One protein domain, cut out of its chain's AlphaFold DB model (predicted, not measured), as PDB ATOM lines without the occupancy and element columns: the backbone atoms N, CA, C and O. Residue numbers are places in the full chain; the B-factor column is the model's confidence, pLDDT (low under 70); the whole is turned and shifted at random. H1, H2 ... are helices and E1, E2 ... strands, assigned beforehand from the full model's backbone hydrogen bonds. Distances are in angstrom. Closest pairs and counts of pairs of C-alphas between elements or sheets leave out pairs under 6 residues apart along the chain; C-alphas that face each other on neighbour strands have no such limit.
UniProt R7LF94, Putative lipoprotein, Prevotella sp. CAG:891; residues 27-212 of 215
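AT A GLANCE: This is residues 27 to 212 of the 215 residues of the protein "Putative lipoprotein" of Prevotella sp. CAG:891 (UniProt R7LF94). The model is an elongated body built along a long ribbon of two antiparallel strands, E5 and E8, which runs through its middle. At one end the strongly twisted sheet E1 E2 E4 E5 E7 E8 E9 curls round the short helix H1, with H2 at its rim; toward the other end the small sheet E3 E10 E6 sits near E7. The 186 printed residues include two named helices and ten named strands, in the order E1 E2 H1 E3 E4 H2 E5 E6 E7 E8 E9 E10. The large sheet is branched and mixed, the small one antiparallel, and the class is mostly strand. The whole is compact, with a radius of gyration of the C-alphas of 18.1 A, and spans 56 by 31 by 30 A.

IN THESE COORDINATES: Find C-alpha 116 at (228.546, 199.649, 190.114); from there E5, residues 116 to 128, runs 38.5 A. E8, residues 166 to 179, runs 38.0 A. Look next at E4, residues 90 to 101, 28.7 A, and E2, residues 39 to 49, 23.8 A. E1 is residues 29 to 33, beginning at (231.882, 214.837, 193.260); E7 is 157 to 161 and E9 is 184 to 189. The small sheet has E3, residues 82 to 86, E6, 134 to 138, and E10, 200 to 207, which ends at (196.482, 211.867, 220.697). H1 is residues 52 to 57 and H2 is 103 to 108.

HOW THE PARTS SIT: Start at E8: E5 lies on one side of it, with N 121 and O 173 at 2.8 A. On the other side, E7 pairs at residues 166 to 170, with N 159 and O 168 at 2.9 A, and E9 at 174 to 178, with N 176 and O 187 at 2.8 A. E7, E8 and E9 form a meander, each strand the antiparallel neighbour of the one before. E4, antiparallel to E5, lies on the other side of E5 from E8, with N 94 and O 120 at 2.8 A, and E2, parallel to E4, lies on the other side of E4 from E5, with N 47 and O 98 at 2.9 A. E2 bends by 80 degrees at residue 45 and E4 by 79 degrees at residue 98. E1 and E2 are a hairpin, with N 30 and O 42 at 2.8 A. H1 is on this sheet; the C-alphas of Val 56 and Arg 174, the closest of H1 and E8, are 5.8 A apart. H2 only grazes it. In H1 every O i to N i+4 pair is within hydrogen-bond range; in H2 0 of 2 are, but 3 of 3 O i to N i+3 pairs. In the small sheet, N 83 and O 203 of E3 and E10 are 2.9 A apart, and N 137 and O 204 of E6 and E10 2.8 A.

THE WHOLE: The farthest C-alphas, of Glu 181 and Tyr 212, are 59.4 A apart. The printed part has no cut. The links H1 to E3 and E6 to E7 are long, 24 and 18 residues. Look for pLDDT under 70 at residues 27, 63 to 64, 141 to 144 and 209 to 212.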
ATOM      1  N   GLU A  27     236.828 218.790 194.744       64.12
ATOM      2  CA  GLU A  27     235.774 218.174 193.941       64.12
ATOM      3  C   GLU A  27     235.326 216.876 194.620       64.12
ATOM      4  O   GLU A  27     235.640 215.780 194.181       64.12
ATOM      5  N   TRP A  28     234.551 216.974 195.700       81.81
ATOM      6  CA  TRP A  28     233.940 215.816 196.373       81.81
ATOM      7  C   TRP A  28     233.115 214.929 195.417       81.81
ATOM      8  O   TRP A  28     232.887 213.747 195.685       81.81
ATOM      9  N   PHE A  29     232.698 215.487 194.277       88.69
ATOM     10  CA  PHE A  29     231.882 214.837 193.260       88.69
ATOM     11  C   PHE A  29     232.478 215.021 191.868       88.69
ATOM     12  O   PHE A  29     233.047 216.064 191.558       88.69
ATOM     13  N   ARG A  30     232.274 214.030 190.999       92.31
ATOM     14  CA  ARG A  30     232.588 214.105 189.568       92.31
ATOM     15  C   ARG A  30     231.375 213.762 188.719       92.31
ATOM     16  O   ARG A  30     230.568 212.910 189.082       92.31
ATOM     17  N   SER A  31     231.275 214.392 187.557       93.81
ATOM     18  CA  SER A  31     230.215 214.106 186.592       93.81
ATOM     19  C   SER A  31     230.508 212.827 185.805       93.81
ATOM     20  O   SER A  31     231.627 212.626 185.325       93.81
ATOM     21  N   VAL A  32     229.513 211.951 185.663       95.38
ATOM     22  CA  VAL A  32     229.601 210.715 184.874       95.38
ATOM     23  C   VAL A  32     228.379 210.598 183.978       95.38
ATOM     24  O   VAL A  32     227.257 210.512 184.470       95.38
ATOM     25  N   THR A  33     228.604 210.557 182.665       97.06
ATOM     26  CA  THR A  33     227.559 210.270 181.672       97.06
ATOM     27  C   THR A  33     227.504 208.778 181.379       97.06
ATOM     28  O   THR A  33     228.537 208.166 181.077       97.06
ATOM     29  N   MET A  34     226.301 208.221 181.483       96.94
ATOM     30  CA  MET A  34     225.975 206.813 181.274       96.94
ATOM     31  C   MET A  34     225.658 206.514 179.806       96.94
ATOM     32  O   MET A  34     225.532 207.433 178.995       96.94
ATOM     33  N   GLN A  35     225.533 205.232 179.442       97.19
ATOM     34  CA  GLN A  35     225.256 204.856 178.048       97.19
ATOM     35  C   GLN A  35     223.869 205.290 177.560       97.19
ATOM     36  O   GLN A  35     223.689 205.537 176.372       97.19
ATOM     37  N   ASP A  36     222.901 205.424 178.466       96.06
ATOM     38  CA  ASP A  36     221.560 205.931 178.154       96.06
ATOM     39  C   ASP A  36     221.498 207.468 178.040       96.06
ATOM     40  O   ASP A  36     220.425 208.033 177.839       96.06
ATOM     41  N   GLY A  37     222.642 208.152 178.156       96.19
ATOM     42  CA  GLY A  37     222.752 209.607 178.093       96.19
ATOM     43  C   GLY A  37     222.505 210.320 179.423       96.19
ATOM     44  O   GLY A  37     222.706 211.533 179.490       96.19
ATOM     45  N   ASN A  38     222.129 209.608 180.491       95.25
ATOM     46  CA  ASN A  38     221.942 210.220 181.804       95.25
ATOM     47  C   ASN A  38     223.287 210.611 182.422       95.25
ATOM     48  O   ASN A  38     224.206 209.798 182.521       95.25
ATOM     49  N   THR A  39     223.389 211.849 182.898       95.31
ATOM     50  CA  THR A  39     224.562 212.338 183.626       95.31
ATOM     51  C   THR A  39     224.256 212.438 185.115       95.31
ATOM     52  O   THR A  39     223.278 213.069 185.513       95.31
ATOM     53  N   VAL A  40     225.108 211.838 185.947       94.12
ATOM     54  CA  VAL A  40     224.985 211.853 187.413       94.12
ATOM     55  C   VAL A  40     226.259 212.385 188.067       94.12
ATOM     56  O   VAL A  40     227.359 212.222 187.539       94.12
ATOM     57  N   LEU A  41     226.112 213.021 189.230       93.38
ATOM     58  CA  LEU A  41     227.230 213.492 190.050       93.38
ATOM     59  C   LEU A  41     227.598 212.423 191.073       93.38
ATOM     60  O   LEU A  41     226.863 212.201 192.031       93.38
ATOM     61  N   VAL A  42     228.731 211.765 190.853       93.69
ATOM     62  CA  VAL A  42     229.203 210.618 191.628       93.69
ATOM     63  C   VAL A  42     230.228 211.078 192.654       93.69
ATOM     64  O   VAL A  42     231.194 211.755 192.298       93.69
ATOM     65  N   HIS A  43     230.051 210.688 193.913       89.56
ATOM     66  CA  HIS A  43     231.038 210.911 194.962       89.56
ATOM     67  C   HIS A  43     232.364 210.229 194.598       89.56
ATOM     68  O   HIS A  43     232.377 209.077 194.156       89.56
ATOM     69  N   GLN A  44     233.489 210.931 194.752       82.81
ATOM     70  CA  GLN A  44     234.781 210.420 194.274       82.81
ATOM     71  C   GLN A  44     235.282 209.201 195.061       82.81
ATOM     72  O   GLN A  44     235.989 208.357 194.509       82.81
ATOM     73  N   GLN A  45     234.916 209.085 196.341       88.00
ATOM     74  CA  GLN A  45     235.310 207.941 197.156       88.00
ATOM     75  C   GLN A  45     234.467 206.714 196.812       88.00
ATOM     76  O   GLN A  45     233.260 206.688 197.054       88.00
ATOM     77  N   LYS A  46     235.143 205.677 196.321       92.69
ATOM     78  CA  LYS A  46     234.555 204.363 196.087       92.69
ATOM     79  C   LYS A  46     234.272 203.646 197.407       92.69
ATOM     80  O   LYS A  46     235.156 203.561 198.261       92.69
ATOM     81  N   GLN A  47     233.077 203.080 197.542       96.38
ATOM     82  CA  GLN A  47     232.676 202.298 198.709       96.38
ATOM     83  C   GLN A  47     232.794 200.791 198.464       96.38
ATOM     84  O   GLN A  47     232.639 200.304 197.341       96.38
ATOM     85  N   PHE A  48     233.029 200.037 199.537       97.69
ATOM     86  CA  PHE A  48     232.932 198.580 199.533       97.69
ATOM     87  C   PHE A  48     231.924 198.117 200.582       97.69
ATOM     88  O   PHE A  48     232.114 198.322 201.782       97.69
ATOM     89  N   TYR A  49     230.860 197.460 200.130       97.94
ATOM     90  CA  TYR A  49     229.829 196.906 200.999       97.94
ATOM     91  C   TYR A  49     230.019 195.402 201.145       97.94
ATOM     92  O   TYR A  49     229.542 194.596 200.345       97.94
ATOM     93  N   GLU A  50     230.708 195.030 202.216       97.69
ATOM     94  CA  GLU A  50     230.955 193.635 202.586       97.69
ATOM     95  C   GLU A  50     229.660 192.850 202.841       97.69
ATOM     96  O   GLU A  50     229.589 191.667 202.527       97.69
ATOM     97  N   THR A  51     228.623 193.503 203.376       97.38
ATOM     98  CA  THR A  51     227.330 192.879 203.685       97.38
ATOM     99  C   THR A  51     226.173 193.691 203.123       97.38
ATOM    100  O   THR A  51     226.250 194.915 202.996       97.38
ATOM    101  N   GLU A  52     225.061 193.012 202.844       95.44
ATOM    102  CA  GLU A  52     223.815 193.657 202.432       95.44
ATOM    103  C   GLU A  52     223.324 194.661 203.477       95.44
ATOM    104  O   GLU A  52     222.903 195.754 203.121       95.44
ATOM    105  N   SER A  53     223.436 194.325 204.768       94.19
ATOM    106  CA  SER A  53     223.042 195.223 205.856       94.19
ATOM    107  C   SER A  53     223.791 196.559 205.785       94.19
ATOM    108  O   SER A  53     223.168 197.617 205.839       94.19
ATOM    109  N   LYS A  54     225.116 196.538 205.572       95.31
ATOM    110  CA  LYS A  54     225.905 197.771 205.402       95.31
ATOM    111  C   LYS A  54     225.434 198.591 204.198       95.31
ATOM    112  O   LYS A  54     225.470 199.814 204.255       95.31
ATOM    113  N   PHE A  55     225.003 197.935 203.119       95.94
ATOM    114  CA  PHE A  55     224.469 198.625 201.948       95.94
ATOM    115  C   PHE A  55     223.123 199.280 202.257       95.94
ATOM    116  O   PHE A  55     223.019 200.499 202.160       95.94
ATOM    117  N   VAL A  56     222.119 198.502 202.676       94.12
ATOM    118  CA  VAL A  56     220.731 198.982 202.838       94.12
ATOM    119  C   VAL A  56     220.584 200.083 203.887       94.12
ATOM    120  O   VAL A  56     219.735 200.953 203.717       94.12
ATOM    121  N   HIS A  57     221.428 200.091 204.924       93.44
ATOM    122  CA  HIS A  57     221.420 201.137 205.950       93.44
ATOM    123  C   HIS A  57     222.245 202.374 205.567       93.44
ATOM    124  O   HIS A  57     222.075 203.424 206.184       93.44
ATOM    125  N   ASN A  58     223.081 202.314 204.521       94.56
ATOM    126  CA  ASN A  58     223.797 203.486 204.000       94.56
ATOM    127  C   ASN A  58     222.895 204.340 203.087       94.56
ATOM    128  O   ASN A  58     223.256 204.726 201.975       94.56
ATOM    129  N   VAL A  59     221.660 204.583 203.521       93.69
ATOM    130  CA  VAL A  59     220.722 205.492 202.861       93.69
ATOM    131  C   VAL A  59     221.091 206.927 203.219       93.69
ATOM    132  O   VAL A  59     221.234 207.266 204.393       93.69
ATOM    133  N   PHE A  60     221.196 207.782 202.204       90.38
ATOM    134  CA  PHE A  60     221.559 209.184 202.379       90.38
ATOM    135  C   PHE A  60     220.676 210.089 201.522       90.38
ATOM    136  O   PHE A  60     220.638 209.963 200.298       90.38
ATOM    137  N   PHE A  61     219.975 211.022 202.166       88.31
ATOM    138  CA  PHE A  61     219.236 212.086 201.493       88.31
ATOM    139  C   PHE A  61     219.065 213.315 202.385       88.31
ATOM    140  O   PHE A  61     218.991 213.203 203.610       88.31
ATOM    141  N   SER A  62     219.012 214.493 201.757       77.62
ATOM    142  CA  SER A  62     218.683 215.740 202.442       77.62
ATOM    143  C   SER A  62     217.200 215.791 202.809       77.62
ATOM    144  O   SER A  62     216.337 215.220 202.144       77.62
ATOM    145  N   TRP A  63     216.902 216.504 203.888       67.38
ATOM    146  CA  TRP A  63     215.559 216.577 204.462       67.38
ATOM    147  C   TRP A  63     214.688 217.575 203.681       67.38
ATOM    148  O   TRP A  63     213.466 217.455 203.643       67.38
ATOM    149  N   GLU A  64     215.337 218.519 202.998       67.44
ATOM    150  CA  GLU A  64     214.734 219.596 202.221       67.44
ATOM    151  C   GLU A  64     214.751 219.250 200.726       67.44
ATOM    152  O   GLU A  64     215.594 219.718 199.962       67.44
ATOM    153  N   HIS A  65     213.831 218.390 200.296       82.31
ATOM    154  CA  HIS A  65     213.505 218.253 198.878       82.31
ATOM    155  C   HIS A  65     212.179 218.960 198.606       82.31
ATOM    156  O   HIS A  65     211.203 218.742 199.323       82.31
ATOM    157  N   LYS A  66     212.137 219.810 197.576       85.50
ATOM    158  CA  LYS A  66     210.894 220.461 197.153       85.50
ATOM    159  C   LYS A  66     210.083 219.482 196.319       85.50
ATOM    160  O   LYS A  66     210.546 219.046 195.273       85.50
ATOM    161  N   PHE A  67     208.881 219.175 196.779       88.56
ATOM    162  CA  PHE A  67     207.927 218.368 196.036       88.56
ATOM    163  C   PHE A  67     206.931 219.269 195.314       88.56
ATOM    164  O   PHE A  67     206.495 220.277 195.871       88.56
ATOM    165  N   ASP A  68     206.555 218.878 194.102       91.31
ATOM    166  CA  ASP A  68     205.316 219.351 193.496       91.31
ATOM    167  C   ASP A  68     204.168 218.538 194.107       91.31
ATOM    168  O   ASP A  68     204.031 217.340 193.846       91.31
ATOM    169  N   ILE A  69     203.441 219.142 195.049       91.38
ATOM    170  CA  ILE A  69     202.441 218.440 195.857       91.38
ATOM    171  C   ILE A  69     201.116 218.414 195.092       91.38
ATOM    172  O   ILE A  69     200.315 219.346 195.165       91.38
ATOM    173  N   THR A  70     200.877 217.304 194.399       88.81
ATOM    174  CA  THR A  70     199.611 216.978 193.728       88.81
ATOM    175  C   THR A  70     199.065 215.643 194.238       88.81
ATOM    176  O   THR A  70     199.788 214.849 194.834       88.81
ATOM    177  N   ASP A  71     197.775 215.369 194.025       91.38
ATOM    178  CA  ASP A  71     197.178 214.052 194.322       91.38
ATOM    179  C   ASP A  71     197.319 213.610 195.793       91.38
ATOM    180  O   ASP A  71     197.637 212.457 196.108       91.38
ATOM    181  N   VAL A  72     197.086 214.554 196.711       95.62
ATOM    182  CA  VAL A  72     197.113 214.318 198.160       95.62
ATOM    183  C   VAL A  72     196.004 213.341 198.555       95.62
ATOM    184  O   VAL A  72     194.813 213.654 198.443       95.62
ATOM    185  N   GLU A  73     196.390 212.173 199.070       96.00
ATOM    186  CA  GLU A  73     195.440 211.154 199.513       96.00
ATOM    187  C   GLU A  73     194.713 211.617 200.781       96.00
ATOM    188  O   GLU A  73     195.330 211.889 201.812       96.00
ATOM    189  N   GLN A  74     193.387 211.720 200.702       95.94
ATOM    190  CA  GLN A  74     192.565 212.157 201.826       95.94
ATOM    191  C   GLN A  74     192.340 211.007 202.807       95.94
ATOM    192  O   GLN A  74     191.817 209.955 202.438       95.94
ATOM    193  N   ILE A  75     192.692 211.229 204.071       95.56
ATOM    194  CA  ILE A  75     192.537 210.252 205.146       95.56
ATOM    195  C   ILE A  75     191.587 210.814 206.198       95.56
ATOM    196  O   ILE A  75     191.805 211.889 206.754       95.56
ATOM    197  N   ASN A  76     190.528 210.062 206.504       94.69
ATOM    198  CA  ASN A  76     189.641 210.378 207.616       94.69
ATOM    199  C   ASN A  76     190.232 209.828 208.919       94.69
ATOM    200  O   ASN A  76     189.992 208.674 209.288       94.69
ATOM    201  N   TYR A  77     191.051 210.647 209.570       94.31
ATOM    202  CA  TYR A  77     191.780 210.254 210.764       94.31
ATOM    203  C   TYR A  77     190.862 210.008 211.967       94.31
ATOM    204  O   TYR A  77     189.940 210.760 212.269       94.31
ATOM    205  N   LYS A  78     191.196 208.957 212.704       93.62
ATOM    206  CA  LYS A  78     190.652 208.578 214.009       93.62
ATOM    207  C   LYS A  78     191.820 208.390 214.956       93.62
ATOM    208  O   LYS A  78     192.863 207.910 214.519       93.62
ATOM    209  N   VAL A  79     191.652 208.754 216.218       91.38
ATOM    210  CA  VAL A  79     192.683 208.542 217.238       91.38
ATOM    211  C   VAL A  79     192.880 207.040 217.490       91.38
ATOM    212  O   VAL A  79     191.969 206.248 217.230       91.38
ATOM    213  N   ASP A  80     194.077 206.651 217.922       90.25
ATOM    214  CA  ASP A  80     194.478 205.282 218.275       90.25
ATOM    215  C   ASP A  80     194.197 204.254 217.171       90.25
ATOM    216  O   ASP A  80     193.810 203.108 217.412       90.25
ATOM    217  N   SER A  81     194.366 204.673 215.915       92.69
ATOM    218  CA  SER A  81     194.021 203.876 214.739       92.69
ATOM    219  C   SER A  81     195.247 203.544 213.897       92.69
ATOM    220  O   SER A  81     196.232 204.275 213.849       92.69
ATOM    221  N   ARG A  82     195.184 202.400 213.209       92.50
ATOM    222  CA  ARG A  82     196.229 201.933 212.290       92.50
ATOM    223  C   ARG A  82     195.818 202.209 210.857       92.50
ATOM    224  O   ARG A  82     194.728 201.812 210.449       92.50
ATOM    225  N   TYR A  83     196.726 202.792 210.089       92.44
ATOM    226  CA  TYR A  83     196.522 203.078 208.676       92.44
ATOM    227  C   TYR A  83     197.533 202.328 207.822       92.44
ATOM    228  O   TYR A  83     198.652 202.022 208.240       92.44
ATOM    229  N   THR A  84     197.104 202.001 206.610       92.19
ATOM    230  CA  THR A  84     197.949 201.466 205.551       92.19
ATOM    231  C   THR A  84     197.611 202.213 204.276       92.19
ATOM    232  O   THR A  84     196.490 202.093 203.792       92.19
ATOM    233  N   VAL A  85     198.572 202.950 203.729       92.25
ATOM    234  CA  VAL A  85     198.450 203.576 202.407       92.25
ATOM    235  C   VAL A  85     199.455 202.964 201.445       92.25
ATOM    236  O   VAL A  85     200.504 202.458 201.851       92.25
ATOM    237  N   LYS A  86     199.103 202.946 200.160       92.00
ATOM    238  CA  LYS A  86     199.858 202.239 199.120       92.00
ATOM    239  C   LYS A  86     200.377 203.188 198.043       92.00
ATOM    240  O   LYS A  86     199.826 204.267 197.814       92.00
ATOM    241  N   GLY A  87     201.432 202.744 197.367       91.94
ATOM    242  CA  GLY A  87     202.052 203.457 196.254       91.94
ATOM    243  C   GLY A  87     202.925 204.617 196.724       91.94
ATOM    244  O   GLY A  87     203.316 204.687 197.885       91.94
ATOM    245  N   HIS A  88     203.258 205.520 195.816       93.06
ATOM    246  CA  HIS A  88     203.991 206.755 196.090       93.06
ATOM    247  C   HIS A  88     203.534 207.818 195.085       93.06
ATOM    248  O   HIS A  88     203.047 207.466 194.012       93.06
ATOM    249  N   ASN A  89     203.661 209.094 195.440       95.12
ATOM    250  CA  ASN A  89     203.320 210.212 194.557       95.12
ATOM    251  C   ASN A  89     204.540 210.670 193.752       95.12
ATOM    252  O   ASN A  89     204.417 211.032 192.589       95.12
ATOM    253  N   ALA A  90     205.725 210.629 194.364       93.88
ATOM    254  CA  ALA A  90     206.961 211.085 193.742       93.88
ATOM    255  C   ALA A  90     208.153 210.228 194.175       93.88
ATOM    256  O   ALA A  90     208.132 209.577 195.227       93.88
ATOM    257  N   PHE A  91     209.211 210.256 193.369       93.75
ATOM    258  CA  PHE A  91     210.521 209.748 193.750       93.75
ATOM    259  C   PHE A  91     211.635 210.601 193.142       93.75
ATOM    260  O   PHE A  91     211.439 211.265 192.126       93.75
ATOM    261  N   TYR A  92     212.818 210.554 193.746       93.75
ATOM    262  CA  TYR A  92     214.029 211.163 193.201       93.75
ATOM    263  C   TYR A  92     215.266 210.352 193.596       93.75
ATOM    264  O   TYR A  92     215.224 209.538 194.517       93.75
ATOM    265  N   PHE A  93     216.378 210.568 192.898       93.56
ATOM    266  CA  PHE A  93     217.664 209.962 193.241       93.56
ATOM    267  C   PHE A  93     218.536 210.950 194.006       93.56
ATOM    268  O   PHE A  93     218.562 212.144 193.702       93.56
ATOM    269  N   HIS A  94     219.278 210.440 194.978       92.12
ATOM    270  CA  HIS A  94     220.207 211.205 195.787       92.12
ATOM    271  C   HIS A  94     221.480 210.397 196.043       92.12
ATOM    272  O   HIS A  94     221.433 209.170 196.094       92.12
ATOM    273  N   HIS A  95     222.602 211.097 196.227       90.06
ATOM    274  CA  HIS A  95     223.888 210.515 196.623       90.06
ATOM    275  C   HIS A  95     224.359 209.361 195.728       90.06
ATOM    276  O   HIS A  95     224.331 208.197 196.126       90.06
ATOM    277  N   TRP A  96     224.777 209.688 194.503       95.69
ATOM    278  CA  TRP A  96     225.412 208.706 193.631       95.69
ATOM    279  C   TRP A  96     226.856 208.444 194.062       95.69
ATOM    280  O   TRP A  96     227.598 209.378 194.356       95.69
ATOM    281  N   GLU A  97     227.275 207.186 194.034       96.25
ATOM    282  CA  GLU A  97     228.639 206.755 194.350       96.25
ATOM    283  C   GLU A  97     229.022 205.513 193.534       96.25
ATOM    284  O   GLU A  97     228.164 204.791 193.015       96.25
ATOM    285  N   GLU A  98     230.323 205.260 193.413       97.31
ATOM    286  CA  GLU A  98     230.817 203.973 192.928       97.31
ATOM    287  C   GLU A  98     230.931 202.990 194.091       97.31
ATOM    288  O   GLU A  98     231.549 203.284 195.113       97.31
ATOM    289  N   ALA A  99     230.384 201.794 193.909       97.81
ATOM    290  CA  ALA A  99     230.381 200.753 194.920       97.81
ATOM    291  C   ALA A  99     230.881 199.417 194.372       97.81
ATOM    292  O   ALA A  99     230.640 199.059 193.219       97.81
ATOM    293  N   GLN A 100     231.566 198.665 195.225       98.31
ATOM    294  CA  GLN A 100     231.803 197.234 195.075       98.31
ATOM    295  C   GLN A 100     231.096 196.484 196.200       98.31
ATOM    296  O   GLN A 100     230.847 197.028 197.276       98.31
ATOM    297  N   PHE A 101     230.802 195.216 195.950       98.38
ATOM    298  CA  PHE A 101     230.042 194.379 196.865       98.38
ATOM    299  C   PHE A 101     230.761 193.062 197.143       98.38
ATOM    300  O   PHE A 101     231.433 192.528 196.254       98.38
ATOM    301  N   GLY A 102     230.581 192.537 198.355       98.19
ATOM    302  CA  GLY A 102     230.907 191.148 198.681       98.19
ATOM    303  C   GLY A 102     229.997 190.144 197.957       98.19
ATOM    304  O   GLY A 102     229.109 190.522 197.193       98.19
ATOM    305  N   GLU A 103     230.193 188.854 198.230       98.19
ATOM    306  CA  GLU A 103     229.494 187.738 197.559       98.19
ATOM    307  C   GLU A 103     227.964 187.791 197.685       98.19
ATOM    308  O   GLU A 103     227.245 187.292 196.824       98.19
ATOM    309  N   TRP A 104     227.433 188.466 198.709       97.31
ATOM    310  CA  TRP A 104     225.989 188.599 198.921       97.31
ATOM    311  C   TRP A 104     225.244 189.203 197.726       97.31
ATOM    312  O   TRP A 104     224.045 188.962 197.587       97.31
ATOM    313  N   ILE A 105     225.917 189.988 196.877       97.56
ATOM    314  CA  ILE A 105     225.286 190.629 195.720       97.56
ATOM    315  C   ILE A 105     224.864 189.620 194.645       97.56
ATOM    316  O   ILE A 105     223.967 189.900 193.849       97.56
ATOM    317  N   GLU A 106     225.456 188.425 194.640       97.19
ATOM    318  CA  GLU A 106     225.178 187.387 193.642       97.19
ATOM    319  C   GLU A 106     223.737 186.883 193.707       97.19
ATOM    320  O   GLU A 106     223.159 186.530 192.679       97.19
ATOM    321  N   LYS A 107     223.086 186.972 194.877       95.94
ATOM    322  CA  LYS A 107     221.652 186.666 195.020       95.94
ATOM    323  C   LYS A 107     220.742 187.607 194.216       95.94
ATOM    324  O   LYS A 107     219.577 187.288 193.999       95.94
ATOM    325  N   TYR A 108     221.270 188.753 193.784       94.88
ATOM    326  CA  TYR A 108     220.606 189.726 192.916       94.88
ATOM    327  C   TYR A 108     221.056 189.613 191.447       94.88
ATOM    328  O   TYR A 108     220.752 190.493 190.647       94.88
ATOM    329  N   GLY A 109     221.789 188.554 191.076       95.81
ATOM    330  CA  GLY A 109     222.264 188.325 189.705       95.81
ATOM    331  C   GLY A 109     223.455 189.196 189.288       95.81
ATOM    332  O   GLY A 109     223.804 189.237 188.109       95.81
ATOM    333  N   LEU A 110     224.087 189.890 190.236       96.94
ATOM    334  CA  LEU A 110     225.248 190.743 189.995       96.94
ATOM    335  C   LEU A 110     226.540 190.032 190.398       96.94
ATOM    336  O   LEU A 110     226.542 189.130 191.224       96.94
ATOM    337  N   LYS A 111     227.672 190.456 189.839       97.81
ATOM    338  CA  LYS A 111     228.988 189.883 190.161       97.81
ATOM    339  C   LYS A 111     229.624 190.601 191.349       97.81
ATOM    340  O   LYS A 111     229.711 191.834 191.334       97.81
ATOM    341  N   ALA A 112     230.133 189.839 192.316       97.69
ATOM    342  CA  ALA A 112     230.932 190.364 193.418       97.69
ATOM    343  C   ALA A 112     232.200 191.075 192.913       97.69
ATOM    344  O   ALA A 112     232.713 190.789 191.828       97.69
ATOM    345  N   ASN A 113     232.706 192.033 193.696       96.75
ATOM    346  CA  ASN A 113     233.917 192.820 193.408       96.75
ATOM    347  C   ASN A 113     233.916 193.601 192.076       96.75
ATOM    348  O   ASN A 113     234.918 194.235 191.726       96.75
ATOM    349  N   LYS A 114     232.805 193.630 191.337       97.50
ATOM    350  CA  LYS A 114     232.604 194.543 190.206       97.50
ATOM    351  C   LYS A 114     232.137 195.907 190.699       97.50
ATOM    352  O   LYS A 114     231.498 196.013 191.741       97.50
ATOM    353  N   THR A 115     232.525 196.947 189.966       97.50
ATOM    354  CA  THR A 115     232.117 198.323 190.257       97.50
ATOM    355  C   THR A 115     230.723 198.567 189.704       97.50
ATOM    356  O   THR A 115     230.454 198.206 188.560       97.50
ATOM    357  N   TYR A 116     229.885 199.224 190.492       98.31
ATOM    358  CA  TYR A 116     228.546 199.649 190.114       98.31
ATOM    359  C   TYR A 116     228.334 201.104 190.511       98.31
ATOM    360  O   TYR A 116     228.933 201.575 191.478       98.31
ATOM    361  N   TYR A 117     227.449 201.789 189.796       98.06
ATOM    362  CA  TYR A 117     226.974 203.116 190.171       98.06
ATOM    363  C   TYR A 117     225.679 202.969 190.944       98.06
ATOM    364  O   TYR A 117     224.676 202.460 190.427       98.06
ATOM    365  N   VAL A 118     225.713 203.403 192.194       98.00
ATOM    366  CA  VAL A 118     224.626 203.207 193.147       98.00
ATOM    367  C   VAL A 118     224.169 204.543 193.696       98.00
ATOM    368  O   VAL A 118     224.935 205.500 193.710       98.00
ATOM    369  N   ALA A 119     222.922 204.603 194.144       97.00
ATOM    370  CA  ALA A 119     222.325 205.787 194.736       97.00
ATOM    371  C   ALA A 119     221.372 205.418 195.870       97.00
ATOM    372  O   ALA A 119     221.021 204.254 196.078       97.00
ATOM    373  N   THR A 120     220.883 206.435 196.564       96.12
ATOM    374  CA  THR A 120     219.638 206.349 197.320       96.12
ATOM    375  C   THR A 120     218.488 206.814 196.427       96.12
ATOM    376  O   THR A 120     218.464 207.959 195.983       96.12
ATOM    377  N   LYS A 121     217.508 205.945 196.175       95.00
ATOM    378  CA  LYS A 121     216.225 206.329 195.580       95.00
ATOM    379  C   LYS A 121     215.253 206.662 196.702       95.00
ATOM    380  O   LYS A 121     214.932 205.814 197.534       95.00
ATOM    381  N   VAL A 122     214.818 207.909 196.747       94.69
ATOM    382  CA  VAL A 122     213.930 208.431 197.779       94.69
ATOM    383  C   VAL A 122     212.508 208.433 197.252       94.69
ATOM    384  O   VAL A 122     212.243 208.991 196.192       94.69
ATOM    385  N   TYR A 123     211.600 207.832 198.007       94.19
ATOM    386  CA  TYR A 123     210.172 207.800 197.725       94.19
ATOM    387  C   TYR A 123     209.425 208.764 198.630       94.19
ATOM    388  O   TYR A 123     209.756 208.882 199.812       94.19
ATOM    389  N   ALA A 124     208.382 209.386 198.086       94.56
ATOM    390  CA  ALA A 124     207.492 210.266 198.820       94.56
ATOM    391  C   ALA A 124     206.019 209.910 198.592       94.56
ATOM    392  O   ALA A 124     205.588 209.638 197.467       94.56
ATOM    393  N   LYS A 125     205.239 209.934 199.673       95.06
ATOM    394  CA  LYS A 125     203.784 209.756 199.663       95.06
ATOM    395  C   LYS A 125     203.126 210.960 200.324       95.06
ATOM    396  O   LYS A 125     203.540 211.373 201.407       95.06
ATOM    397  N   PHE A 126     202.110 211.504 199.670       96.19
ATOM    398  CA  PHE A 126     201.390 212.697 200.097       96.19
ATOM    399  C   PHE A 126     200.036 212.287 200.666       96.19
ATOM    400  O   PHE A 126     199.239 211.629 199.992       96.19
ATOM    401  N   ILE A 127     199.787 212.654 201.917       96.44
ATOM    402  CA  ILE A 127     198.535 212.388 202.630       96.44
ATOM    403  C   ILE A 127     198.010 213.691 203.230       96.44
ATOM    404  O   ILE A 127     198.784 214.612 203.489       96.44
ATOM    405  N   SER A 128     196.702 213.797 203.449       95.75
ATOM    406  CA  SER A 128     196.109 214.986 204.072       95.75
ATOM    407  C   SER A 128     196.705 215.240 205.457       95.75
ATOM    408  O   SER A 128     197.056 214.297 206.167       95.75
ATOM    409  N   ILE A 129     196.823 216.502 205.876       93.94
ATOM    410  CA  ILE A 129     197.266 216.804 207.245       93.94
ATOM    411  C   ILE A 129     196.276 216.204 208.270       93.94
ATOM    412  O   ILE A 129     195.062 216.258 208.041       93.94
ATOM    413  N   PRO A 130     196.742 215.593 209.376       92.44
ATOM    414  CA  PRO A 130     195.846 215.199 210.454       92.44
ATOM    415  C   PRO A 130     195.268 216.434 211.169       92.44
ATOM    416  O   PRO A 130     195.901 217.492 211.162       92.44
ATOM    417  N   PRO A 131     194.089 216.322 211.810       90.44
ATOM    418  CA  PRO A 131     193.611 217.332 212.753       90.44
ATOM    419  C   PRO A 131     194.646 217.607 213.852       90.44
ATOM    420  O   PRO A 131     195.339 216.682 214.267       90.44
ATOM    421  N   ASP A 132     194.689 218.829 214.395       85.69
ATOM    422  CA  ASP A 132     195.706 219.252 215.383       85.69
ATOM    423  C   ASP A 132     195.792 218.350 216.631       85.69
ATOM    424  O   ASP A 132     196.845 218.229 217.260       85.69
ATOM    425  N   SER A 133     194.688 217.687 216.991       86.06
ATOM    426  CA  SER A 133     194.612 216.745 218.112       86.06
ATOM    427  C   SER A 133     195.232 215.372 217.826       86.06
ATOM    428  O   SER A 133     195.231 214.526 218.719       86.06
ATOM    429  N   ILE A 134     195.703 215.118 216.601       90.19
ATOM    430  CA  ILE A 134     196.203 213.821 216.138       90.19
ATOM    431  C   ILE A 134     197.643 213.952 215.640       90.19
ATOM    432  O   ILE A 134     197.939 214.744 214.748       90.19
ATOM    433  N   THR A 135     198.518 213.094 216.157       90.44
ATOM    434  CA  THR A 135     199.891 212.920 215.663       90.44
ATOM    435  C   THR A 135     199.998 211.624 214.865       90.44
ATOM    436  O   THR A 135     199.352 210.631 215.199       90.44
ATOM    437  N   ILE A 136     200.817 211.625 213.807       90.94
ATOM    438  CA  ILE A 136     201.146 210.433 213.016       90.94
ATOM    439  C   ILE A 136     202.505 209.884 213.459       90.94
ATOM    440  O   ILE A 136     203.518 210.580 213.382       90.94
ATOM    441  N   SER A 137     202.523 208.610 213.837       89.19
ATOM    442  CA  SER A 137     203.710 207.878 214.280       89.19
ATOM    443  C   SER A 137     204.019 206.738 213.292       89.19
ATOM    444  O   SER A 137     203.175 205.854 213.090       89.19
ATOM    445  N   PRO A 138     205.203 206.714 212.644       87.06
ATOM    446  CA  PRO A 138     205.598 205.618 211.760       87.06
ATOM    447  C   PRO A 138     205.619 204.281 212.503       87.06
ATOM    448  O   PRO A 138     206.122 204.197 213.626       87.06
ATOM    449  N   LYS A 139     205.146 203.203 211.869       82.31
ATOM    450  CA  LYS A 139     205.295 201.864 212.445       82.31
ATOM    451  C   LYS A 139     206.703 201.329 212.169       82.31
ATOM    452  O   LYS A 139     207.036 200.993 211.036       82.31
ATOM    453  N   ILE A 140     207.522 201.268 213.217       79.12
ATOM    454  CA  ILE A 140     208.928 200.849 213.146       79.12
ATOM    455  C   ILE A 140     209.034 199.345 212.863       79.12
ATOM    456  O   ILE A 140     208.346 198.542 213.493       79.12
ATOM    457  N   GLY A 141     209.938 198.966 211.955       67.00
ATOM    458  CA  GLY A 141     210.337 197.568 211.747       67.00
ATOM    459  C   GLY A 141     209.411 196.745 210.849       67.00
ATOM    460  O   GLY A 141     209.613 195.540 210.717       67.00
ATOM    461  N   ASP A 142     208.420 197.364 210.203       66.00
ATOM    462  CA  ASP A 142     207.632 196.685 209.173       66.00
ATOM    463  C   ASP A 142     208.445 196.554 207.872       66.00
ATOM    464  O   ASP A 142     208.955 197.533 207.336       66.00
ATOM    465  N   SER A 143     208.504 195.339 207.319       61.69
ATOM    466  CA  SER A 143     209.360 194.951 206.182       61.69
ATOM    467  C   SER A 143     209.068 195.637 204.838       61.69
ATOM    468  O   SER A 143     209.742 195.351 203.858       61.69
ATOM    469  N   PHE A 144     208.051 196.497 204.746       66.19
ATOM    470  CA  PHE A 144     207.576 197.071 203.476       66.19
ATOM    471  C   PHE A 144     207.926 198.557 203.285       66.19
ATOM    472  O   PHE A 144     207.455 199.180 202.333       66.19
ATOM    473  N   LEU A 145     208.755 199.120 204.169       79.25
ATOM    474  CA  LEU A 145     209.243 200.499 204.107       79.25
ATOM    475  C   LEU A 145     210.751 200.534 203.811       79.25
ATOM    476  O   LEU A 145     211.459 199.553 204.019       79.25
ATOM    477  N   GLY A 146     211.261 201.656 203.307       89.12
ATOM    478  CA  GLY A 146     212.704 201.874 203.173       89.12
ATOM    479  C   GLY A 146     213.361 202.240 204.510       89.12
ATOM    480  O   GLY A 146     212.853 201.924 205.589       89.12
ATOM    481  N   TYR A 147     214.480 202.947 204.433       91.81
ATOM    482  CA  TYR A 147     215.232 203.460 205.573       91.81
ATOM    483  C   TYR A 147     215.314 204.985 205.528       91.81
ATOM    484  O   TYR A 147     215.084 205.621 204.501       91.81
ATOM    485  N   ILE A 148     215.654 205.584 206.662       91.31
ATOM    486  CA  ILE A 148     216.024 207.000 206.748       91.31
ATOM    487  C   ILE A 148     217.498 207.079 207.176       91.31
ATOM    488  O   ILE A 148     217.983 206.124 207.790       91.31
ATOM    489  N   PRO A 149     218.217 208.177 206.890       91.75
ATOM    490  CA  PRO A 149     219.620 208.294 207.269       91.75
ATOM    491  C   PRO A 149     219.815 208.083 208.778       91.75
ATOM    492  O   PRO A 149     219.116 208.690 209.590       91.75
ATOM    493  N   GLY A 150     220.744 207.197 209.146       88.38
ATOM    494  CA  GLY A 150     221.074 206.884 210.544       88.38
ATOM    495  C   GLY A 150     220.069 205.993 211.287       88.38
ATOM    496  O   GLY A 150     220.195 205.814 212.496       88.38
ATOM    497  N   ALA A 151     219.063 205.435 210.608       87.75
ATOM    498  CA  ALA A 151     218.102 204.529 211.226       87.75
ATOM    499  C   ALA A 151     218.439 203.050 211.008       87.75
ATOM    500  O   ALA A 151     218.460 202.583 209.877       87.75
ATOM    501  N   GLU A 152     218.532 202.297 212.105       86.56
ATOM    502  CA  GLU A 152     218.649 200.826 212.081       86.56
ATOM    503  C   GLU A 152     217.355 200.135 211.625       86.56
ATOM    504  O   GLU A 152     217.350 199.168 210.877       86.56
ATOM    505  N   ALA A 153     216.209 200.630 212.089       87.88
ATOM    506  CA  ALA A 153     214.916 200.065 211.736       87.88
ATOM    507  C   ALA A 153     214.262 200.827 210.580       87.88
ATOM    508  O   ALA A 153     214.226 202.066 210.588       87.88
ATOM    509  N   SER A 154     213.678 200.062 209.655       88.12
ATOM    510  CA  SER A 154     212.854 200.562 208.556       88.12
ATOM    511  C   SER A 154     211.745 201.488 209.066       88.12
ATOM    512  O   SER A 154     211.037 201.160 210.029       88.12
ATOM    513  N   ARG A 155     211.652 202.672 208.447       88.88
ATOM    514  CA  ARG A 155     210.722 203.755 208.797       88.88
ATOM    515  C   ARG A 155     210.691 204.834 207.705       88.88
ATOM    516  O   ARG A 155     211.394 204.747 206.698       88.88
ATOM    517  N   PHE A 156     209.896 205.877 207.927       91.12
ATOM    518  CA  PHE A 156     209.853 207.073 207.088       91.12
ATOM    519  C   PHE A 156     209.959 208.349 207.935       91.12
ATOM    520  O   PHE A 156     209.656 208.339 209.129       91.12
ATOM    521  N   LEU A 157     210.395 209.437 207.305       90.44
ATOM    522  CA  LEU A 157     210.310 210.795 207.836       90.44
ATOM    523  C   LEU A 157     208.947 211.390 207.514       90.44
ATOM    524  O   LEU A 157     208.393 211.123 206.450       90.44
ATOM    525  N   LEU A 158     208.448 212.229 208.412       90.62
ATOM    526  CA  LEU A 158     207.181 212.923 208.258       90.62
ATOM    527  C   LEU A 158     207.429 214.430 208.225       90.62
ATOM    528  O   LEU A 158     207.986 214.980 209.172       90.62
ATOM    529  N   ASN A 159     207.005 215.092 207.151       90.44
ATOM    530  CA  ASN A 159     207.128 216.538 206.986       90.44
ATOM    531  C   ASN A 159     205.755 217.176 206.778       90.44
ATOM    532  O   ASN A 159     204.964 216.713 205.956       90.44
ATOM    533  N   TYR A 160     205.485 218.264 207.498       89.44
ATOM    534  CA  TYR A 160     204.209 218.972 207.438       89.44
ATOM    535  C   TYR A 160     204.306 220.200 206.535       89.44
ATOM    536  O   TYR A 160     204.979 221.179 206.856       89.44
ATOM    537  N   TYR A 161     203.568 220.163 205.433       89.69
ATOM    538  CA  TYR A 161     203.441 221.235 204.455       89.69
ATOM    539  C   TYR A 161     202.112 221.953 204.707       89.69
ATOM    540  O   TYR A 161     201.082 221.662 204.098       89.69
ATOM    541  N   LYS A 162     202.116 222.847 205.710       86.44
ATOM    542  CA  LYS A 162     200.894 223.502 206.217       86.44
ATOM    543  C   LYS A 162     200.192 224.368 205.169       86.44
ATOM    544  O   LYS A 162     198.970 224.448 205.192       86.44
ATOM    545  N   LYS A 163     200.938 225.019 204.269       87.19
ATOM    546  CA  LYS A 163     200.345 225.872 203.222       87.19
ATOM    547  C   LYS A 163     199.583 225.037 202.192       87.19
ATOM    548  O   LYS A 163     198.549 225.466 201.699       87.19
ATOM    549  N   GLU A 164     200.082 223.839 201.926       88.38
ATOM    550  CA  GLU A 164     199.562 222.873 200.965       88.38
ATOM    551  C   GLU A 164     198.574 221.883 201.609       88.38
ATOM    552  O   GLU A 164     198.096 220.964 200.947       88.38
ATOM    553  N   ASN A 165     198.263 222.054 202.903       89.25
ATOM    554  CA  ASN A 165     197.395 221.173 203.692       89.25
ATOM    555  C   ASN A 165     197.786 219.680 203.601       89.25
ATOM    556  O   ASN A 165     196.936 218.784 203.577       89.25
ATOM    557  N   CYS A 166     199.091 219.413 203.527       93.56
ATOM    558  CA  CYS A 166     199.637 218.108 203.183       93.56
ATOM    559  C   CYS A 166     200.678 217.647 204.203       93.56
ATOM    560  O   CYS A 166     201.434 218.429 204.784       93.56
ATOM    561  N   CYS A 167     200.756 216.336 204.372       93.44
ATOM    562  CA  CYS A 167     201.830 215.651 205.051       93.44
ATOM    563  C   CYS A 167     202.594 214.784 204.047       93.44
ATOM    564  O   CYS A 167     201.994 214.025 203.283       93.44
ATOM    565  N   VAL A 168     203.918 214.911 204.029       94.12
ATOM    566  CA  VAL A 168     204.794 214.152 203.134       94.12
ATOM    567  C   VAL A 168     205.547 213.113 203.948       94.12
ATOM    568  O   VAL A 168     206.327 213.455 204.840       94.12
ATOM    569  N   MET A 169     205.313 211.844 203.624       93.69
ATOM    570  CA  MET A 169     206.057 210.709 204.160       93.69
ATOM    571  C   MET A 169     207.198 210.355 203.211       93.69
ATOM    572  O   MET A 169     206.943 210.099 202.036       93.69
ATOM    573  N   THR A 170     208.429 210.295 203.719       93.75
ATOM    574  CA  THR A 170     209.634 210.088 202.901       93.75
ATOM    575  C   THR A 170     210.473 208.920 203.406       93.75
ATOM    576  O   THR A 170     210.781 208.840 204.593       93.75
ATOM    577  N   THR A 171     210.897 208.026 202.515       93.44
ATOM    578  CA  THR A 171     211.805 206.913 202.845       93.44
ATOM    579  C   THR A 171     212.777 206.651 201.696       93.44
ATOM    580  O   THR A 171     212.441 206.883 200.537       93.44
ATOM    581  N   GLY A 172     213.987 206.192 202.002       94.06
ATOM    582  CA  GLY A 172     215.031 205.890 201.027       94.06
ATOM    583  C   GLY A 172     215.239 204.391 200.851       94.06
ATOM    584  O   GLY A 172     215.172 203.621 201.806       94.06
ATOM    585  N   ILE A 173     215.518 203.970 199.624       94.06
ATOM    586  CA  ILE A 173     215.908 202.601 199.278       94.06
ATOM    587  C   ILE A 173     217.210 202.679 198.492       94.06
ATOM    588  O   ILE A 173     217.404 203.591 197.684       94.06
ATOM    589  N   ARG A 174     218.128 201.742 198.728       96.38
ATOM    590  CA  ARG A 174     219.362 201.698 197.952       96.38
ATOM    591  C   ARG A 174     219.081 201.191 196.550       96.38
ATOM    592  O   ARG A 174     218.325 200.248 196.350       96.38
ATOM    593  N   TYR A 175     219.716 201.826 195.584       96.81
ATOM    594  CA  TYR A 175     219.479 201.617 194.170       96.81
ATOM    595  C   TYR A 175     220.797 201.341 193.460       96.81
ATOM    596  O   TYR A 175     221.767 202.069 193.654       96.81
ATOM    597  N   ILE A 176     220.834 200.302 192.635       97.88
ATOM    598  CA  ILE A 176     221.944 199.971 191.747       97.88
ATOM    599  C   ILE A 176     221.499 200.347 190.339       97.88
ATOM    600  O   ILE A 176     220.699 199.651 189.715       97.88
ATOM    601  N   GLY A 177     221.989 201.490 189.868       97.81
ATOM    602  CA  GLY A 177     221.538 202.081 188.617       97.81
ATOM    603  C   GLY A 177     222.280 201.568 187.400       97.81
ATOM    604  O   GLY A 177     221.635 201.290 186.392       97.81
ATOM    605  N   TYR A 178     223.605 201.429 187.498       98.44
ATOM    606  CA  TYR A 178     224.452 201.101 186.349       98.44
ATOM    607  C   TYR A 178     225.613 200.169 186.710       98.44
ATOM    608  O   TYR A 178     226.089 200.168 187.849       98.44
ATOM    609  N   ASP A 179     226.087 199.396 185.732       97.94
ATOM    610  CA  ASP A 179     227.309 198.586 185.839       97.94
ATOM    611  C   ASP A 179     228.589 199.407 185.577       97.94
ATOM    612  O   ASP A 179     228.553 200.610 185.312       97.94
ATOM    613  N   SER A 180     229.749 198.746 185.632       96.19
ATOM    614  CA  SER A 180     231.053 199.357 185.342       96.19
ATOM    615  C   SER A 180     231.222 199.830 183.896       96.19
ATOM    616  O   SER A 180     232.088 200.656 183.620       96.19
ATOM    617  N   GLU A 181     230.433 199.287 182.974       97.69
ATOM    618  CA  GLU A 181     230.394 199.676 181.561       97.69
ATOM    619  C   GLU A 181     229.356 200.782 181.309       97.69
ATOM    620  O   GLU A 181     229.228 201.268 180.184       97.69
ATOM    621  N   LYS A 182     228.683 201.241 182.374       97.50
ATOM    622  CA  LYS A 182     227.650 202.278 182.386       97.50
ATOM    623  C   LYS A 182     226.354 201.862 181.683       97.50
ATOM    624  O   LYS A 182     225.579 202.729 181.267       97.50
ATOM    625  N   ASN A 183     226.113 200.557 181.561       98.12
ATOM    626  CA  ASN A 183     224.824 200.010 181.152       98.12
ATOM    627  C   ASN A 183     223.847 200.077 182.326       98.12
ATOM    628  O   ASN A 183     224.235 199.875 183.478       98.12
ATOM    629  N   LYS A 184     222.569 200.331 182.038       97.69
ATOM    630  CA  LYS A 184     221.516 200.405 183.055       97.69
ATOM    631  C   LYS A 184     221.200 199.014 183.633       97.69
ATOM    632  O   LYS A 184     221.008 198.067 182.876       97.69
ATOM    633  N   ILE A 185     221.109 198.920 184.962       96.12
ATOM    634  CA  ILE A 185     220.764 197.704 185.725       96.12
ATOM    635  C   ILE A 185     219.371 197.810 186.371       96.12
ATOM    636  O   ILE A 185     218.593 196.869 186.272       96.12
ATOM    637  N   ASP A 186     219.059 198.938 187.019       95.12
ATOM    638  CA  ASP A 186     217.753 199.227 187.648       95.12
ATOM    639  C   ASP A 186     217.313 198.219 188.738       95.12
ATOM    640  O   ASP A 186     216.271 197.572 188.637       95.12
ATOM    641  N   ILE A 187     218.117 198.066 189.800       95.31
ATOM    642  CA  ILE A 187     217.803 197.180 190.941       95.31
ATOM    643  C   ILE A 187     217.651 197.983 192.236       95.31
ATOM    644  O   ILE A 187     218.513 198.784 192.589       95.31
ATOM    645  N   GLU A 188     216.586 197.720 192.995       94.00
ATOM    646  CA  GLU A 188     216.349 198.298 194.324       94.00
ATOM    647  C   GLU A 188     216.556 197.262 195.428       94.00
ATOM    648  O   GLU A 188     216.072 196.135 195.330       94.00
ATOM    649  N   ILE A 189     217.263 197.649 196.492       92.69
ATOM    650  CA  ILE A 189     217.593 196.776 197.616       92.69
ATOM    651  C   ILE A 189     217.316 197.504 198.943       92.69
ATOM    652  O   ILE A 189     217.864 198.585 199.183       92.69
ATOM    653  N   PRO A 190     216.512 196.913 199.841       87.12
ATOM    654  CA  PRO A 190     215.725 195.694 199.631       87.12
ATOM    655  C   PRO A 190     214.526 195.922 198.683       87.12
ATOM    656  O   PRO A 190     214.010 197.037 198.545       87.12
ATOM    657  N   LEU A 191     214.044 194.845 198.054       78.94
ATOM    658  CA  LEU A 191     212.816 194.854 197.252       78.94
ATOM    659  C   LEU A 191     211.577 194.902 198.166       78.94
ATOM    660  O   LEU A 191     210.949 193.887 198.447       78.94
ATOM    661  N   ASN A 192     211.216 196.099 198.630       75.44
ATOM    662  CA  ASN A 192     210.138 196.282 199.612       75.44
ATOM    663  C   ASN A 192     208.804 196.700 198.969       75.44
ATOM    664  O   ASN A 192     208.335 197.824 199.180       75.44
ATOM    665  N   THR A 193     208.220 195.856 198.115       81.62
ATOM    666  CA  THR A 193     206.907 196.103 197.483       81.62
ATOM    667  C   THR A 193     205.878 195.023 197.814       81.62
ATOM    668  O   THR A 193     206.234 193.896 198.149       81.62
ATOM    669  N   ASP A 194     204.587 195.348 197.680       81.94
ATOM    670  CA  ASP A 194     203.519 194.345 197.614       81.94
ATOM    671  C   ASP A 194     203.520 193.588 196.270       81.94
ATOM    672  O   ASP A 194     204.336 193.859 195.385       81.94
ATOM    673  N   SER A 195     202.599 192.631 196.105       81.31
ATOM    674  CA  SER A 195     202.469 191.819 194.881       81.31
ATOM    675  C   SER A 195     202.202 192.638 193.614       81.31
ATOM    676  O   SER A 195     202.412 192.147 192.510       81.31
ATOM    677  N   ASN A 196     201.740 193.879 193.767       81.81
ATOM    678  CA  ASN A 196     201.443 194.805 192.682       81.81
ATOM    679  C   ASN A 196     202.536 195.875 192.543       81.81
ATOM    680  O   ASN A 196     202.294 196.920 191.948       81.81
ATOM    681  N   HIS A 197     203.723 195.634 193.107       80.75
ATOM    682  CA  HIS A 197     204.857 196.558 193.108       80.75
ATOM    683  C   HIS A 197     204.587 197.888 193.837       80.75
ATOM    684  O   HIS A 197     205.301 198.873 193.636       80.75
ATOM    685  N   ASN A 198     203.599 197.934 194.739       86.00
ATOM    686  CA  ASN A 198     203.340 199.131 195.535       86.00
ATOM    687  C   ASN A 198     204.192 199.156 196.800       86.00
ATOM    688  O   ASN A 198     204.286 198.169 197.530       86.00
ATOM    689  N   ARG A 199     204.730 200.333 197.123       87.44
ATOM    690  CA  ARG A 199     205.260 200.627 198.462       87.44
ATOM    691  C   ARG A 199     204.104 200.660 199.463       87.44
ATOM    692  O   ARG A 199     203.025 201.153 199.128       87.44
ATOM    693  N   ILE A 200     204.314 200.134 200.669       89.75
ATOM    694  CA  ILE A 200     203.289 200.105 201.718       89.75
ATOM    695  C   ILE A 200     203.744 200.979 202.881       89.75
ATOM    696  O   ILE A 200     204.760 200.699 203.510       89.75
ATOM    697  N   TRP A 201     202.947 201.985 203.223       91.50
ATOM    698  CA  TRP A 201     203.209 202.885 204.339       91.50
ATOM    699  C   TRP A 201     202.244 202.576 205.466       91.50
ATOM    700  O   TRP A 201     201.028 202.657 205.291       91.50
ATOM    701  N   LYS A 202     202.789 202.202 206.622       91.75
ATOM    702  CA  LYS A 202     202.012 201.860 207.810       91.75
ATOM    703  C   LYS A 202     202.335 202.821 208.934       91.75
ATOM    704  O   LYS A 202     203.503 203.047 209.249       91.75
ATOM    705  N   PHE A 203     201.293 203.352 209.548       92.44
ATOM    706  CA  PHE A 203     201.433 204.296 210.643       92.44
ATOM    707  C   PHE A 203     200.275 204.188 211.623       92.44
ATOM    708  O   PHE A 203     199.217 203.621 211.326       92.44
ATOM    709  N   LEU A 204     200.531 204.703 212.814       92.00
ATOM    710  CA  LEU A 204     199.584 204.828 213.904       92.00
ATOM    711  C   LEU A 204     199.230 206.299 214.063       92.00
ATOM    712  O   LEU A 204     200.063 207.175 213.826       92.00
ATOM    713  N   THR A 205     197.996 206.557 214.453       92.50
ATOM    714  CA  THR A 205     197.563 207.863 214.929       92.50
ATOM    715  C   THR A 205     197.406 207.824 216.436       92.50
ATOM    716  O   THR A 205     196.861 206.864 216.974       92.50
ATOM    717  N   GLU A 206     197.852 208.873 217.108       89.56
ATOM    718  CA  GLU A 206     197.825 208.995 218.568       89.56
ATOM    719  C   GLU A 206     197.297 210.381 218.946       89.56
ATOM    720  O   GLU A 206     197.340 211.313 218.134       89.56
ATOM    721  N   TYR A 207     196.798 210.538 220.175       87.00
ATOM    722  CA  TYR A 207     196.482 211.867 220.697       87.00
ATOM    723  C   TYR A 207     197.740 212.734 220.740       87.00
ATOM    724  O   TYR A 207     198.783 212.330 221.257       87.00
ATOM    725  N   ASN A 208     197.626 213.963 220.243       78.56
ATOM    726  CA  ASN A 208     198.700 214.936 220.349       78.56
ATOM    727  C   ASN A 208     198.800 215.467 221.791       78.56
ATOM    728  O   ASN A 208     198.100 216.403 222.181       78.56
ATOM    729  N   ILE A 209     199.675 214.854 222.592       64.62
ATOM    730  CA  ILE A 209     199.891 215.213 224.003       64.62
ATOM    731  C   ILE A 209     200.544 216.591 224.196       64.62
ATOM    732  O   ILE A 209     200.418 217.174 225.267       64.62
ATOM    733  N   TRP A 210     201.164 217.167 223.159       56.75
ATOM    734  CA  TRP A 210     201.809 218.487 223.228       56.75
ATOM    735  C   TRP A 210     200.821 219.663 223.262       56.75
ATOM    736  O   TRP A 210     201.231 220.802 223.469       56.75
ATOM    737  N   MET A 211     199.520 219.408 223.081       46.19
ATOM    738  CA  MET A 211     198.468 220.425 223.210       46.19
ATOM    739  C   MET A 211     197.810 220.468 224.600       46.19
ATOM    740  O   MET A 211     196.905 221.276 224.808       46.19
ATOM    741  N   TYR A 212     198.243 219.635 225.555       42.28
ATOM    742  CA  TYR A 212     197.690 219.633 226.918       42.28
ATOM    743  C   TYR A 212     198.395 220.583 227.902       42.28
ATOM    744  O   TYR A 212     197.837 220.836 228.964       42.28
TER     745      TYR A 212